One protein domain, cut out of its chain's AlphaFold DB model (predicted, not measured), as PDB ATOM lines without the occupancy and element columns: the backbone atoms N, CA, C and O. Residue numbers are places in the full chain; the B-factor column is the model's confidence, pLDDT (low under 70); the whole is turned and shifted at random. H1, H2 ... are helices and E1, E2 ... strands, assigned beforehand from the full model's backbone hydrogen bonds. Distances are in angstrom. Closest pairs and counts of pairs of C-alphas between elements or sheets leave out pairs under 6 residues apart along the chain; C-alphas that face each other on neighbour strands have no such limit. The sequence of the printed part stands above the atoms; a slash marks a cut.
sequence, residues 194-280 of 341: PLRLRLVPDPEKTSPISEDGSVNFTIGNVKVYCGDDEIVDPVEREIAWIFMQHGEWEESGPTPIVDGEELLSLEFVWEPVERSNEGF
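Overview. This is residues 194 to 280 of the 341 residues of an uncharacterized protein of Magnetospira sp. (strain QH-2) (UniProt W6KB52). A long, strongly twisted sheet of five strands has a single helix, H1, laid across one face near one end, while the other face has no named helix over it. Beyond the opposite end of the sheet the long loop of residues 202 to 218 joins E1 to E2, and residues 272 to 280 make a tail at the helix end. The printed part has 87 residues, with the named elements E1, E2, E3, H1, E4 and E5 along it, and the sheet is antiparallel in the order E3, E2, E1, E5, E4. The class is mixed, helices and strands; the whole is only just loose, close to compact, with a radius of gyration of the C-alphas of 14.7 A, and elongated, spanning 44 by 28 by 21 A.

Arrangement. E1, residues 195 to 201, is an inner strand and forms an antiparallel hairpin with E2, residues 219 to 226; N 198 and O 223 are within hydrogen-bond range at 2.8 A. E3, residues 229 to 231, is an edge strand and forms a hairpin with E2, with N 231 and O 224 at 2.8 A. E1, E2 and E3 are a meander, each strand the antiparallel neighbour of the one before. On the other side of E1 is E5, residues 262 to 271, antiparallel at 162 degrees, with N 197 and O 268 at 2.9 A. E5 forms a hairpin with the other edge strand, E4, residues 250 to 259, with N 255 and O 267 at 2.8 A. H1, residues 234 to 246, is on one face of this sheet, which gives two layers, a helix layer and a sheet layer; its height over the sheet is 9.4 A. It runs across the strands, at 84 degrees to E2 on the local plane, and lies over E2 and only just over E3, E1 and E5, with 3 C-alphas on each of these three. The closest C-alphas of H1 and E3 are those of Arg 237 and Ile 231, 6.1 A apart, and those of H1 and E5 are Met 244 and Trp 270, 6.4 A apart. Every O i to N i+4 pair in H1 is within hydrogen-bond range. E3 is apart from E4 and E5.

Along the chain. E1 begins at C-alpha 195, (65.816, 82.404, 110.845), and is 19.8 A long; E2 measures 20.7 A and E3 6.4 A. H1 begins at C-alpha 234, (76.234, 71.897, 106.214), and measures 18.1 A. E4 measures 27.1 A, and E5 measures 26.9 A, ending at C-alpha 271, (62.842, 88.361, 110.759).

Size, cuts and confidence. The two C-alphas farthest apart are those of Glu 211 and Glu 278, at 44.6 A. The printed part has no cut. The link E1 to E2, 17 residues, is long; the other links are tight. The mean pLDDT of the printed part is 94.9, and no printed residue is under 70.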
ATOM      1  N   PRO A 194      60.897  82.746 110.910       96.88
ATOM      2  CA  PRO A 194      62.165  83.453 111.091       96.88
ATOM      3  C   PRO A 194      63.369  82.527 110.864       96.88
ATOM      4  O   PRO A 194      63.244  81.303 110.938       96.88
ATOM      5  N   LEU A 195      64.550  83.117 110.674       98.38
ATOM      6  CA  LEU A 195      65.816  82.404 110.845       98.38
ATOM      7  C   LEU A 195      66.283  82.581 112.293       98.38
ATOM      8  O   LEU A 195      66.258  83.694 112.815       98.38
ATOM      9  N   ARG A 196      66.698  81.503 112.969       98.25
ATOM     10  CA  ARG A 196      67.122  81.564 114.382       98.25
ATOM     11  C   ARG A 196      68.483  80.929 114.598       98.25
ATOM     12  O   ARG A 196      68.744  79.843 114.087       98.25
ATOM     13  N   LEU A 197      69.309  81.575 115.411       98.19
ATOM     14  CA  LEU A 197      70.583  81.051 115.893       98.19
ATOM     15  C   LEU A 197      70.469  80.795 117.396       98.19
ATOM     16  O   LEU A 197      70.271  81.731 118.167       98.19
ATOM     17  N   ARG A 198      70.627  79.539 117.822       97.75
ATOM     18  CA  ARG A 198      70.686  79.162 119.239       97.75
ATOM     19  C   ARG A 198      72.100  78.797 119.641       97.75
ATOM     20  O   ARG A 198      72.666  77.824 119.139       97.75
ATOM     21  N   LEU A 199      72.631  79.537 120.603       97.69
ATOM     22  CA  LEU A 199      73.865  79.206 121.298       97.69
ATOM     23  C   LEU A 199      73.503  78.374 122.530       97.69
ATOM     24  O   LEU A 199      72.908  78.883 123.480       97.69
ATOM     25  N   VAL A 200      73.830  77.086 122.490       97.56
ATOM     26  CA  VAL A 200      73.523  76.123 123.552       97.56
ATOM     27  C   VAL A 200      74.747  75.995 124.466       97.56
ATOM     28  O   VAL A 200      75.861  75.816 123.955       97.56
ATOM     29  N   PRO A 201      74.582  76.093 125.797       96.75
ATOM     30  CA  PRO A 201      75.696  76.026 126.722       96.75
ATOM     31  C   PRO A 201      76.328  74.638 126.773       96.75
ATOM     32  O   PRO A 201      75.665  73.617 126.607       96.75
ATOM     33  N   ASP A 202      77.630  74.615 127.043       96.00
ATOM     34  CA  ASP A 202      78.329  73.429 127.522       96.00
ATOM     35  C   ASP A 202      77.896  73.195 128.981       96.00
ATOM     36  O   ASP A 202      78.216  74.034 129.836       96.00
ATOM     37  N   PRO A 203      77.166  72.106 129.285       90.38
ATOM     38  CA  PRO A 203      76.617  71.876 130.617       90.38
ATOM     39  C   PRO A 203      77.703  71.634 131.673       90.38
ATOM     40  O   PRO A 203      77.453  71.829 132.857       90.38
ATOM     41  N   GLU A 204      78.919  71.243 131.274       92.88
ATOM     42  CA  GLU A 204      80.025  71.014 132.212       92.88
ATOM     43  C   GLU A 204      80.786  72.303 132.557       92.88
ATOM     44  O   GLU A 204      81.552  72.334 133.523       92.88
ATOM     45  N   LYS A 205      80.608  73.367 131.764       93.81
ATOM     46  CA  LYS A 205      81.389  74.615 131.861       93.81
ATOM     47  C   LYS A 205      80.542  75.872 132.016       93.81
ATOM     48  O   LYS A 205      81.100  76.965 132.112       93.81
ATOM     49  N   THR A 206      79.223  75.729 132.017       93.38
ATOM     50  CA  THR A 206      78.286  76.837 132.202       93.38
ATOM     51  C   THR A 206      77.759  76.818 133.627       93.38
ATOM     52  O   THR A 206      77.343  75.774 134.122       93.38
ATOM     53  N   SER A 207      77.814  77.961 134.312       92.38
ATOM     54  CA  SER A 207      77.269  78.060 135.668       92.38
ATOM     55  C   SER A 207      75.737  78.120 135.647       92.38
ATOM     56  O   SER A 207      75.161  78.554 134.649       92.38
ATOM     57  N   PRO A 208      75.064  77.799 136.764       92.75
ATOM     58  CA  PRO A 208      73.704  78.273 136.995       92.75
ATOM     59  C   PRO A 208      73.636  79.808 136.952       92.75
ATOM     60  O   PRO A 208      74.657  80.502 137.079       92.75
ATOM     61  N   ILE A 209      72.425  80.327 136.775       93.81
ATOM     62  CA  ILE A 209      72.104  81.749 136.861       93.81
ATOM     63  C   ILE A 209      72.206  82.165 138.330       93.81
ATOM     64  O   ILE A 209      71.579  81.577 139.207       93.81
ATOM     65  N   SER A 210      73.022  83.179 138.593       92.75
ATOM     66  CA  SER A 210      73.257  83.710 139.936       92.75
ATOM     67  C   SER A 210      72.091  84.593 140.399       92.75
ATOM     68  O   SER A 210      71.298  85.064 139.586       92.75
ATOM     69  N   GLU A 211      72.008  84.888 141.703       91.00
ATOM     70  CA  GLU A 211      70.952  85.750 142.276       91.00
ATOM     71  C   GLU A 211      70.891  87.159 141.649       91.00
ATOM     72  O   GLU A 211      69.838  87.796 141.649       91.00
ATOM     73  N   ASP A 212      72.005  87.653 141.101       93.12
ATOM     74  CA  ASP A 212      72.093  88.938 140.398       93.12
ATOM     75  C   ASP A 212      71.714  88.855 138.904       93.12
ATOM     76  O   ASP A 212      71.788  89.857 138.190       93.12
ATOM     77  N   GLY A 213      71.300  87.676 138.429       90.06
ATOM     78  CA  GLY A 213      70.942  87.402 137.039       90.06
ATOM     79  C   GLY A 213      72.131  87.122 136.115       90.06
ATOM     80  O   GLY A 213      71.934  86.999 134.907       90.06
ATOM     81  N   SER A 214      73.358  87.029 136.641       92.56
ATOM     82  CA  SER A 214      74.557  86.752 135.842       92.56
ATOM     83  C   SER A 214      74.830  85.253 135.658       92.56
ATOM     84  O   SER A 214      74.488  84.422 136.501       92.56
ATOM     85  N   VAL A 215      75.473  84.896 134.542       92.88
ATOM     86  CA  VAL A 215      75.849  83.516 134.202       92.88
ATOM     87  C   VAL A 215      77.201  83.483 133.488       92.88
ATOM     88  O   VAL A 215      77.450  84.264 132.567       92.88
ATOM     89  N   ASN A 216      78.080  82.562 133.889       93.19
ATOM     90  CA  ASN A 216      79.302  82.261 133.147       93.19
ATOM     91  C   ASN A 216      78.955  81.296 132.017       93.19
ATOM     92  O   ASN A 216      78.791  80.100 132.247       93.19
ATOM     93  N   PHE A 217      78.823  81.830 130.807       93.25
ATOM     94  CA  PHE A 217      78.352  81.096 129.639       93.25
ATOM     95  C   PHE A 217      79.510  80.603 128.765       93.25
ATOM     96  O   PHE A 217      80.311  81.400 128.275       93.25
ATOM     97  N   THR A 218      79.567  79.290 128.527       95.94
ATOM     98  CA  THR A 218      80.468  78.680 127.539       95.94
ATOM     99  C   THR A 218      79.632  78.017 126.454       95.94
ATOM    100  O   THR A 218      78.837  77.135 126.755       95.94
ATOM    101  N   ILE A 219      79.817  78.403 125.189       96.88
ATOM    102  CA  ILE A 219      79.091  77.798 124.062       96.88
ATOM    103  C   ILE A 219      79.584  76.361 123.864       96.88
ATOM    104  O   ILE A 219      80.748  76.145 123.525       96.88
ATOM    105  N   GLY A 220      78.696  75.387 124.056       96.75
ATOM    106  CA  GLY A 220      78.954  73.973 123.779       96.75
ATOM    107  C   GLY A 220      78.482  73.550 122.392       96.75
ATOM    108  O   GLY A 220      79.082  72.673 121.772       96.75
ATOM    109  N   ASN A 221      77.419  74.180 121.884       96.25
ATOM    110  CA  ASN A 221      76.880  73.891 120.560       96.25
ATOM    111  C   ASN A 221      76.188  75.117 119.943       96.25
ATOM    112  O   ASN A 221      75.734  76.017 120.648       96.25
ATOM    113  N   VAL A 222      76.082  75.126 118.615       96.69
ATOM    114  CA  VAL A 222      75.389  76.152 117.835       96.69
ATOM    115  C   VAL A 222      74.382  75.472 116.923       96.69
ATOM    116  O   VAL A 222      74.750  74.612 116.121       96.69
ATOM    117  N   LYS A 223      73.121  75.883 117.031       97.69
ATOM    118  CA  LYS A 223      72.020  75.370 116.216       97.69
ATOM    119  C   LYS A 223      71.399  76.484 115.391       97.69
ATOM    120  O   LYS A 223      71.266  77.607 115.873       97.69
ATOM    121  N   VAL A 224      71.009  76.157 114.167       98.06
ATOM    122  CA  VAL A 224      70.389  77.084 113.218       98.06
ATOM    123  C   VAL A 224      69.008  76.543 112.870       98.06
ATOM    124  O   VAL A 224      68.860  75.337 112.702       98.06
ATOM    125  N   TYR A 225      68.005  77.412 112.787       98.12
ATOM    126  CA  TYR A 225      66.628  77.034 112.463       98.12
ATOM    127  C   TYR A 225      66.045  77.932 111.375       98.12
ATOM    128  O   TYR A 225      66.355  79.125 111.333       98.12
ATOM    129  N   CYS A 226      65.146  77.374 110.567       97.81
ATOM    130  CA  CYS A 226      64.249  78.108 109.675       97.81
ATOM    131  C   CYS A 226      62.806  77.745 110.033       97.81
ATOM    132  O   CYS A 226      62.403  76.584 109.977       97.81
ATOM    133  N   GLY A 227      62.022  78.725 110.484       94.38
ATOM    134  CA  GLY A 227      60.786  78.405 111.191       94.38
ATOM    135  C   GLY A 227      61.104  77.507 112.388       94.38
ATOM    136  O   GLY A 227      62.029  77.806 113.142       94.38
ATOM    137  N   ASP A 228      60.373  76.403 112.543       93.62
ATOM    138  CA  ASP A 228      60.543  75.415 113.622       93.62
ATOM    139  C   ASP A 228      61.515  74.274 113.294       93.62
ATOM    140  O   ASP A 228      61.789  73.429 114.146       93.62
ATOM    141  N   ASP A 229      62.076  74.280 112.088       96.19
ATOM    142  CA  ASP A 229      62.864  73.181 111.549       96.19
ATOM    143  C   ASP A 229      64.366  73.440 111.789       96.19
ATOM    144  O   ASP A 229      64.886  74.511 111.467       96.19
ATOM    145  N   GLU A 230      65.075  72.486 112.411       97.44
ATOM    146  CA  GLU A 230      66.525  72.594 112.662       97.44
ATOM    147  C   GLU A 230      67.302  72.316 111.371       97.44
ATOM    148  O   GLU A 230      67.146  71.260 110.756       97.44
ATOM    149  N   ILE A 231      68.180  73.236 110.984       97.75
ATOM    150  CA  ILE A 231      69.034  73.115 109.805       97.75
ATOM    151  C   ILE A 231      70.304  72.360 110.200       97.75
ATOM    152  O   ILE A 231      71.191  72.894 110.874       97.75
ATOM    153  N   VAL A 232      70.388  71.099 109.780       95.38
ATOM    154  CA  VAL A 232      71.520  70.208 110.088       95.38
ATOM    155  C   VAL A 232      72.481  70.037 108.917       95.38
ATOM    156  O   VAL A 232      73.659  69.754 109.144       95.38
ATOM    157  N   ASP A 233      72.000  70.220 107.686       94.88
ATOM    158  CA  ASP A 233      72.820  70.090 106.489       94.88
ATOM    159  C   ASP A 233      73.883  71.210 106.433       94.88
ATOM    160  O   ASP A 233      73.548  72.387 106.601       94.88
ATOM    161  N   PRO A 234      75.174  70.890 106.227       93.19
ATOM    162  CA  PRO A 234      76.234  71.897 106.214       93.19
ATOM    163  C   PRO A 234      76.084  72.961 105.122       93.19
ATOM    164  O   PRO A 234      76.449  74.112 105.359       93.19
ATOM    165  N   VAL A 235      75.560  72.598 103.949       92.94
ATOM    166  CA  VAL A 235      75.351  73.537 102.840       92.94
ATOM    167  C   VAL A 235      74.217  74.491 103.189       92.94
ATOM    168  O   VAL A 235      74.363  75.702 103.048       92.94
ATOM    169  N   GLU A 236      73.108  73.978 103.715       95.81
ATOM    170  CA  GLU A 236      71.991  74.813 104.169       95.81
ATOM    171  C   GLU A 236      72.380  75.729 105.327       95.81
ATOM    172  O   GLU A 236      71.945  76.879 105.382       95.81
ATOM    173  N   ARG A 237      73.234  75.258 106.241       95.75
ATOM    174  CA  ARG A 237      73.769  76.093 107.323       95.75
ATOM    175  C   ARG A 237      74.594  77.256 106.791       95.75
ATOM    176  O   ARG A 237      74.471  78.351 107.332       95.75
ATOM    177  N   GLU A 238      75.399  77.042 105.751       94.38
ATOM    178  CA  GLU A 238      76.138  78.126 105.095       94.38
ATOM    179  C   GLU A 238      75.175  79.119 104.427       94.38
ATOM    180  O   GLU A 238      75.318  80.324 104.613       94.38
ATOM    181  N   ILE A 239      74.133  78.640 103.735       96.62
ATOM    182  CA  ILE A 239      73.106  79.511 103.136       96.62
ATOM    183  C   ILE A 239      72.403  80.346 104.214       96.62
ATOM    184  O   ILE A 239      72.308  81.569 104.094       96.62
ATOM    185  N   ALA A 240      71.942  79.710 105.293       97.50
ATOM    186  CA  ALA A 240      71.300  80.396 106.408       97.50
ATOM    187  C   ALA A 240      72.246  81.407 107.075       97.50
ATOM    188  O   ALA A 240      71.813  82.493 107.453       97.50
ATOM    189  N   TRP A 241      73.539  81.092 107.170       96.00
ATOM    190  CA  TRP A 241      74.545  82.011 107.696       96.00
ATOM    191  C   TRP A 241      74.728  83.250 106.812       96.00
ATOM    192  O   TRP A 241      74.715  84.369 107.324       96.00
ATOM    193  N   ILE A 242      74.817  83.076 105.488       96.88
ATOM    194  CA  ILE A 242      74.853  84.186 104.520       96.88
ATOM    195  C   ILE A 242      73.622  85.079 104.692       96.88
ATOM    196  O   ILE A 242      73.726  86.305 104.712       96.88
ATOM    197  N   PHE A 243      72.451  84.464 104.829       98.12
ATOM    198  CA  PHE A 243      71.178  85.152 104.996       98.12
ATOM    199  C   PHE A 243      71.100  85.952 106.297       98.12
ATOM    200  O   PHE A 243      70.698  87.112 106.260       98.12
ATOM    201  N   MET A 244      71.522  85.374 107.421       97.88
ATOM    202  CA  MET A 244      71.577  86.071 108.710       97.88
ATOM    203  C   MET A 244      72.565  87.244 108.681       97.88
ATOM    204  O   MET A 244      72.252  88.322 109.172       97.88
ATOM    205  N   GLN A 245      73.750  87.068 108.087       95.88
ATOM    206  CA  GLN A 245      74.792  88.102 108.122       95.88
ATOM    207  C   GLN A 245      74.604  89.213 107.093       95.88
ATOM    208  O   GLN A 245      74.918  90.373 107.349       95.88
ATOM    209  N   HIS A 246      74.121  88.871 105.899       96.56
ATOM    210  CA  HIS A 246      74.126  89.793 104.766       96.56
ATOM    211  C   HIS A 246      72.736  90.023 104.163       96.56
ATOM    212  O   HIS A 246      72.597  90.876 103.277       96.56
ATOM    213  N   GLY A 247      71.709  89.315 104.637       96.69
ATOM    214  CA  GLY A 247      70.312  89.510 104.255       96.69
ATOM    215  C   GLY A 247      69.682  90.777 104.831       96.69
ATOM    216  O   GLY A 247      70.305  91.564 105.536       96.69
ATOM    217  N   GLU A 248      68.449  91.054 104.424       95.44
ATOM    218  CA  GLU A 248      67.727  92.296 104.740       95.44
ATOM    219  C   GLU A 248      66.836  92.208 105.984       95.44
ATOM    220  O   GLU A 248      66.249  93.214 106.369       95.44
ATOM    221  N   TRP A 249      66.730  91.034 106.602       97.31
ATOM    222  CA  TRP A 249      65.945  90.845 107.821       97.31
ATOM    223  C   TRP A 249      66.632  91.475 109.032       97.31
ATOM    224  O   TRP A 249      67.860  91.499 109.116       97.31
ATOM    225  N   GLU A 250      65.831  91.986 109.963       96.69
ATOM    226  CA  GLU A 250      66.329  92.613 111.183       96.69
ATOM    227  C   GLU A 250      66.668  91.549 112.224       96.69
ATOM    228  O   GLU A 250      65.910  90.603 112.440       96.69
ATOM    229  N   GLU A 251      67.820  91.719 112.870       97.25
ATOM    230  CA  GLU A 251      68.250  90.899 113.994       97.25
ATOM    231  C   GLU A 251      67.624  91.410 115.295       97.25
ATOM    232  O   GLU A 251      67.642  92.605 115.596       97.25
ATOM    233  N   SER A 252      67.139  90.482 116.113       96.62
ATOM    234  CA  SER A 252      66.736  90.731 117.491       96.62
ATOM    235  C   SER A 252      67.388  89.732 118.448       96.62
ATOM    236  O   SER A 252      67.695  88.591 118.090       96.62
ATOM    237  N   GLY A 253      67.585  90.172 119.693       93.00
ATOM    238  CA  GLY A 253      68.229  89.391 120.747       93.00
ATOM    239  C   GLY A 253      69.636  89.892 121.114       93.00
ATOM    240  O   GLY A 253      69.976  91.040 120.826       93.00
ATOM    241  N   PRO A 254      70.436  89.062 121.811       94.00
ATOM    242  CA  PRO A 254      70.095  87.704 122.234       94.00
ATOM    243  C   PRO A 254      68.993  87.680 123.303       94.00
ATOM    244  O   PRO A 254      69.008  88.479 124.238       94.00
ATOM    245  N   THR A 255      68.071  86.721 123.204       96.00
ATOM    246  CA  THR A 255      67.054  86.439 124.230       96.00
ATOM    247  C   THR A 255      67.413  85.148 124.972       96.00
ATOM    248  O   THR A 255      67.634  84.123 124.320       96.00
ATOM    249  N   PRO A 256      67.490  85.149 126.316       95.06
ATOM    250  CA  PRO A 256      67.766  83.935 127.072       95.06
ATOM    251  C   PRO A 256      66.530  83.032 127.144       95.06
ATOM    252  O   PRO A 256      65.428  83.480 127.456       95.06
ATOM    253  N   ILE A 257      66.736  81.739 126.907       94.75
ATOM    254  CA  ILE A 257      65.768  80.677 127.193       94.75
ATOM    255  C   ILE A 257      66.217  80.018 128.493       94.75
ATOM    256  O   ILE A 257      67.323  79.486 128.550       94.75
ATOM    257  N   VAL A 258      65.384  80.082 129.529       94.38
ATOM    258  CA  VAL A 258      65.725  79.639 130.890       94.38
ATOM    259  C   VAL A 258      64.729  78.603 131.404       94.38
ATOM    260  O   VAL A 258      63.546  78.665 131.065       94.38
ATOM    261  N   ASP A 259      65.202  77.689 132.248       93.38
ATOM    262  CA  ASP A 259      64.376  76.790 133.060       93.38
ATOM    263  C   ASP A 259      64.859  76.845 134.515       93.38
ATOM    264  O   ASP A 259      65.935  76.359 134.861       93.38
ATOM    265  N   GLY A 260      64.101  77.532 135.372       90.88
ATOM    266  CA  GLY A 260      64.530  77.838 136.738       90.88
ATOM    267  C   GLY A 260      65.819  78.669 136.770       90.88
ATOM    268  O   GLY A 260      65.850  79.791 136.269       90.88
ATOM    269  N   GLU A 261      66.868  78.115 137.381       91.88
ATOM    270  CA  GLU A 261      68.209  78.716 137.470       91.88
ATOM    271  C   GLU A 261      69.139  78.250 136.334       91.88
ATOM    272  O   GLU A 261      70.320  78.588 136.323       91.88
ATOM    273  N   GLU A 262      68.644  77.476 135.366       92.12
ATOM    274  CA  GLU A 262      69.443  76.996 134.240       92.12
ATOM    275  C   GLU A 262      69.206  77.849 132.990       92.12
ATOM    276  O   GLU A 262      68.076  78.048 132.537       92.12
ATOM    277  N   LEU A 263      70.296  78.333 132.389       94.12
ATOM    278  CA  LEU A 263      70.261  78.899 131.044       94.12
ATOM    279  C   LEU A 263      70.280  77.747 130.033       94.12
ATOM    280  O   LEU A 263      71.282  77.046 129.922       94.12
ATOM    281  N   LEU A 264      69.205  77.574 129.264       94.94
ATOM    282  CA  LEU A 264      69.104  76.533 128.237       94.94
ATOM    283  C   LEU A 264      69.740  76.954 126.909       94.94
ATOM    284  O   LEU A 264      70.345  76.132 126.225       94.94
ATOM    285  N   SER A 265      69.596  78.223 126.516       96.38
ATOM    286  CA  SER A 265      70.259  78.786 125.331       96.38
ATOM    287  C   SER A 265      70.138  80.305 125.263       96.38
ATOM    288  O   SER A 265      69.220  80.881 125.844       96.38
ATOM    289  N   LEU A 266      70.998  80.940 124.469       96.94
ATOM    290  CA  LEU A 266      70.782  82.297 123.957       96.94
ATOM    291  C   LEU A 266      70.289  82.212 122.511       96.94
ATOM    292  O   LEU A 266      70.926  81.547 121.691       96.94
ATOM    293  N   GLU A 267      69.169  82.861 122.201       97.75
ATOM    294  CA  GLU A 267      68.570  82.865 120.863       97.75
ATOM    295  C   GLU A 267      68.665  84.250 120.216       97.75
ATOM    296  O   GLU A 267      68.248  85.249 120.805       97.75
ATOM    297  N   PHE A 268      69.191  84.290 118.995       98.31
ATOM    298  CA  PHE A 268      69.098  85.428 118.084       98.31
ATOM    299  C   PHE A 268      68.090  85.095 116.986       98.31
ATOM    300  O   PHE A 268      68.038  83.951 116.518       98.31
ATOM    301  N   VAL A 269      67.298  86.081 116.576       98.25
ATOM    302  CA  VAL A 269      66.208  85.897 115.615       98.25
ATOM    303  C   VAL A 269      66.322  86.943 114.517       98.25
ATOM    304  O   VAL A 269      66.332  88.134 114.809       98.25
ATOM    305  N   TRP A 270      66.359  86.488 113.267       98.38
ATOM    306  CA  TRP A 270      66.254  87.326 112.079       98.38
ATOM    307  C   TRP A 270      64.859  87.189 111.493       98.38
ATOM    308  O   TRP A 270      64.419  86.082 111.154       98.38
ATOM    309  N   GLU A 271      64.174  88.315 111.347       96.81
ATOM    310  CA  GLU A 271      62.842  88.361 110.759       96.81
ATOM    311  C   GLU A 271      62.631  89.601 109.879       96.81
ATOM    312  O   GLU A 271      63.295  90.625 110.056       96.81
ATOM    313  N   PRO A 272      61.739  89.524 108.880       96.06
ATOM    314  CA  PRO A 272      61.412  90.685 108.070       96.06
ATOM    315  C   PRO A 272      60.617  91.702 108.885       96.06
ATOM    316  O   PRO A 272      59.787  91.338 109.717       96.06
ATOM    317  N   VAL A 273      60.821  92.980 108.562       91.81
ATOM    318  CA  VAL A 273      60.109  94.107 109.187       91.81
ATOM    319  C   VAL A 273      58.591  93.983 109.012       91.81
ATOM    320  O   VAL A 273      57.824  94.287 109.922       91.81
ATOM    321  N   GLU A 274      58.151  93.507 107.846       89.75
ATOM    322  CA  GLU A 274      56.744  93.274 107.525       89.75
ATOM    323  C   GLU A 274      56.555  91.853 106.986       89.75
ATOM    324  O   GLU A 274      57.375  91.364 106.211       89.75
ATOM    325  N   ARG A 275      55.458  91.195 107.385       88.81
ATOM    326  CA  ARG A 275      55.089  89.864 106.889       88.81
ATOM    327  C   ARG A 275      54.000  89.968 105.825       88.81
ATOM    328  O   ARG A 275      52.928  90.516 106.087       88.81
ATOM    329  N   SER A 276      54.257  89.386 104.659       88.38
ATOM    330  CA  SER A 276      53.298  89.186 103.572       88.38
ATOM    331  C   SER A 276      52.268  88.093 103.877       88.38
ATOM    332  O   SER A 276      51.146  88.168 103.386       88.38
ATOM    333  N   ASN A 277      52.607  87.124 104.741       83.81
ATOM    334  CA  ASN A 277      51.817  85.913 105.037       83.81
ATOM    335  C   ASN A 277      51.668  84.932 103.854       83.81
ATOM    336  O   ASN A 277      50.797  84.064 103.885       83.81
ATOM    337  N   GLU A 278      52.553  85.000 102.858       89.19
ATOM    338  CA  GLU A 278      52.565  84.107 101.683       89.19
ATOM    339  C   GLU A 278      53.364  82.802 101.915       89.19
ATOM    340  O   GLU A 278      53.616  82.024 100.997       89.19
ATOM    341  N   GLY A 279      53.787  82.545 103.159       89.81
ATOM    342  CA  GLY A 279      54.569  81.364 103.549       89.81
ATOM    343  C   GLY A 279      56.085  81.501 103.360       89.81
ATOM    344  O   GLY A 279      56.835  80.663 103.860       89.81
ATOM    345  N   PHE A 280      56.539  82.574 102.715       94.81
ATOM    346  CA  PHE A 280      57.941  82.965 102.590       94.81
ATOM    347  C   PHE A 280      58.062  84.483 102.640       94.81
ATOM    348  O   PHE A 280      57.085  85.194 102.422       94.81
TER     349      PHE A 280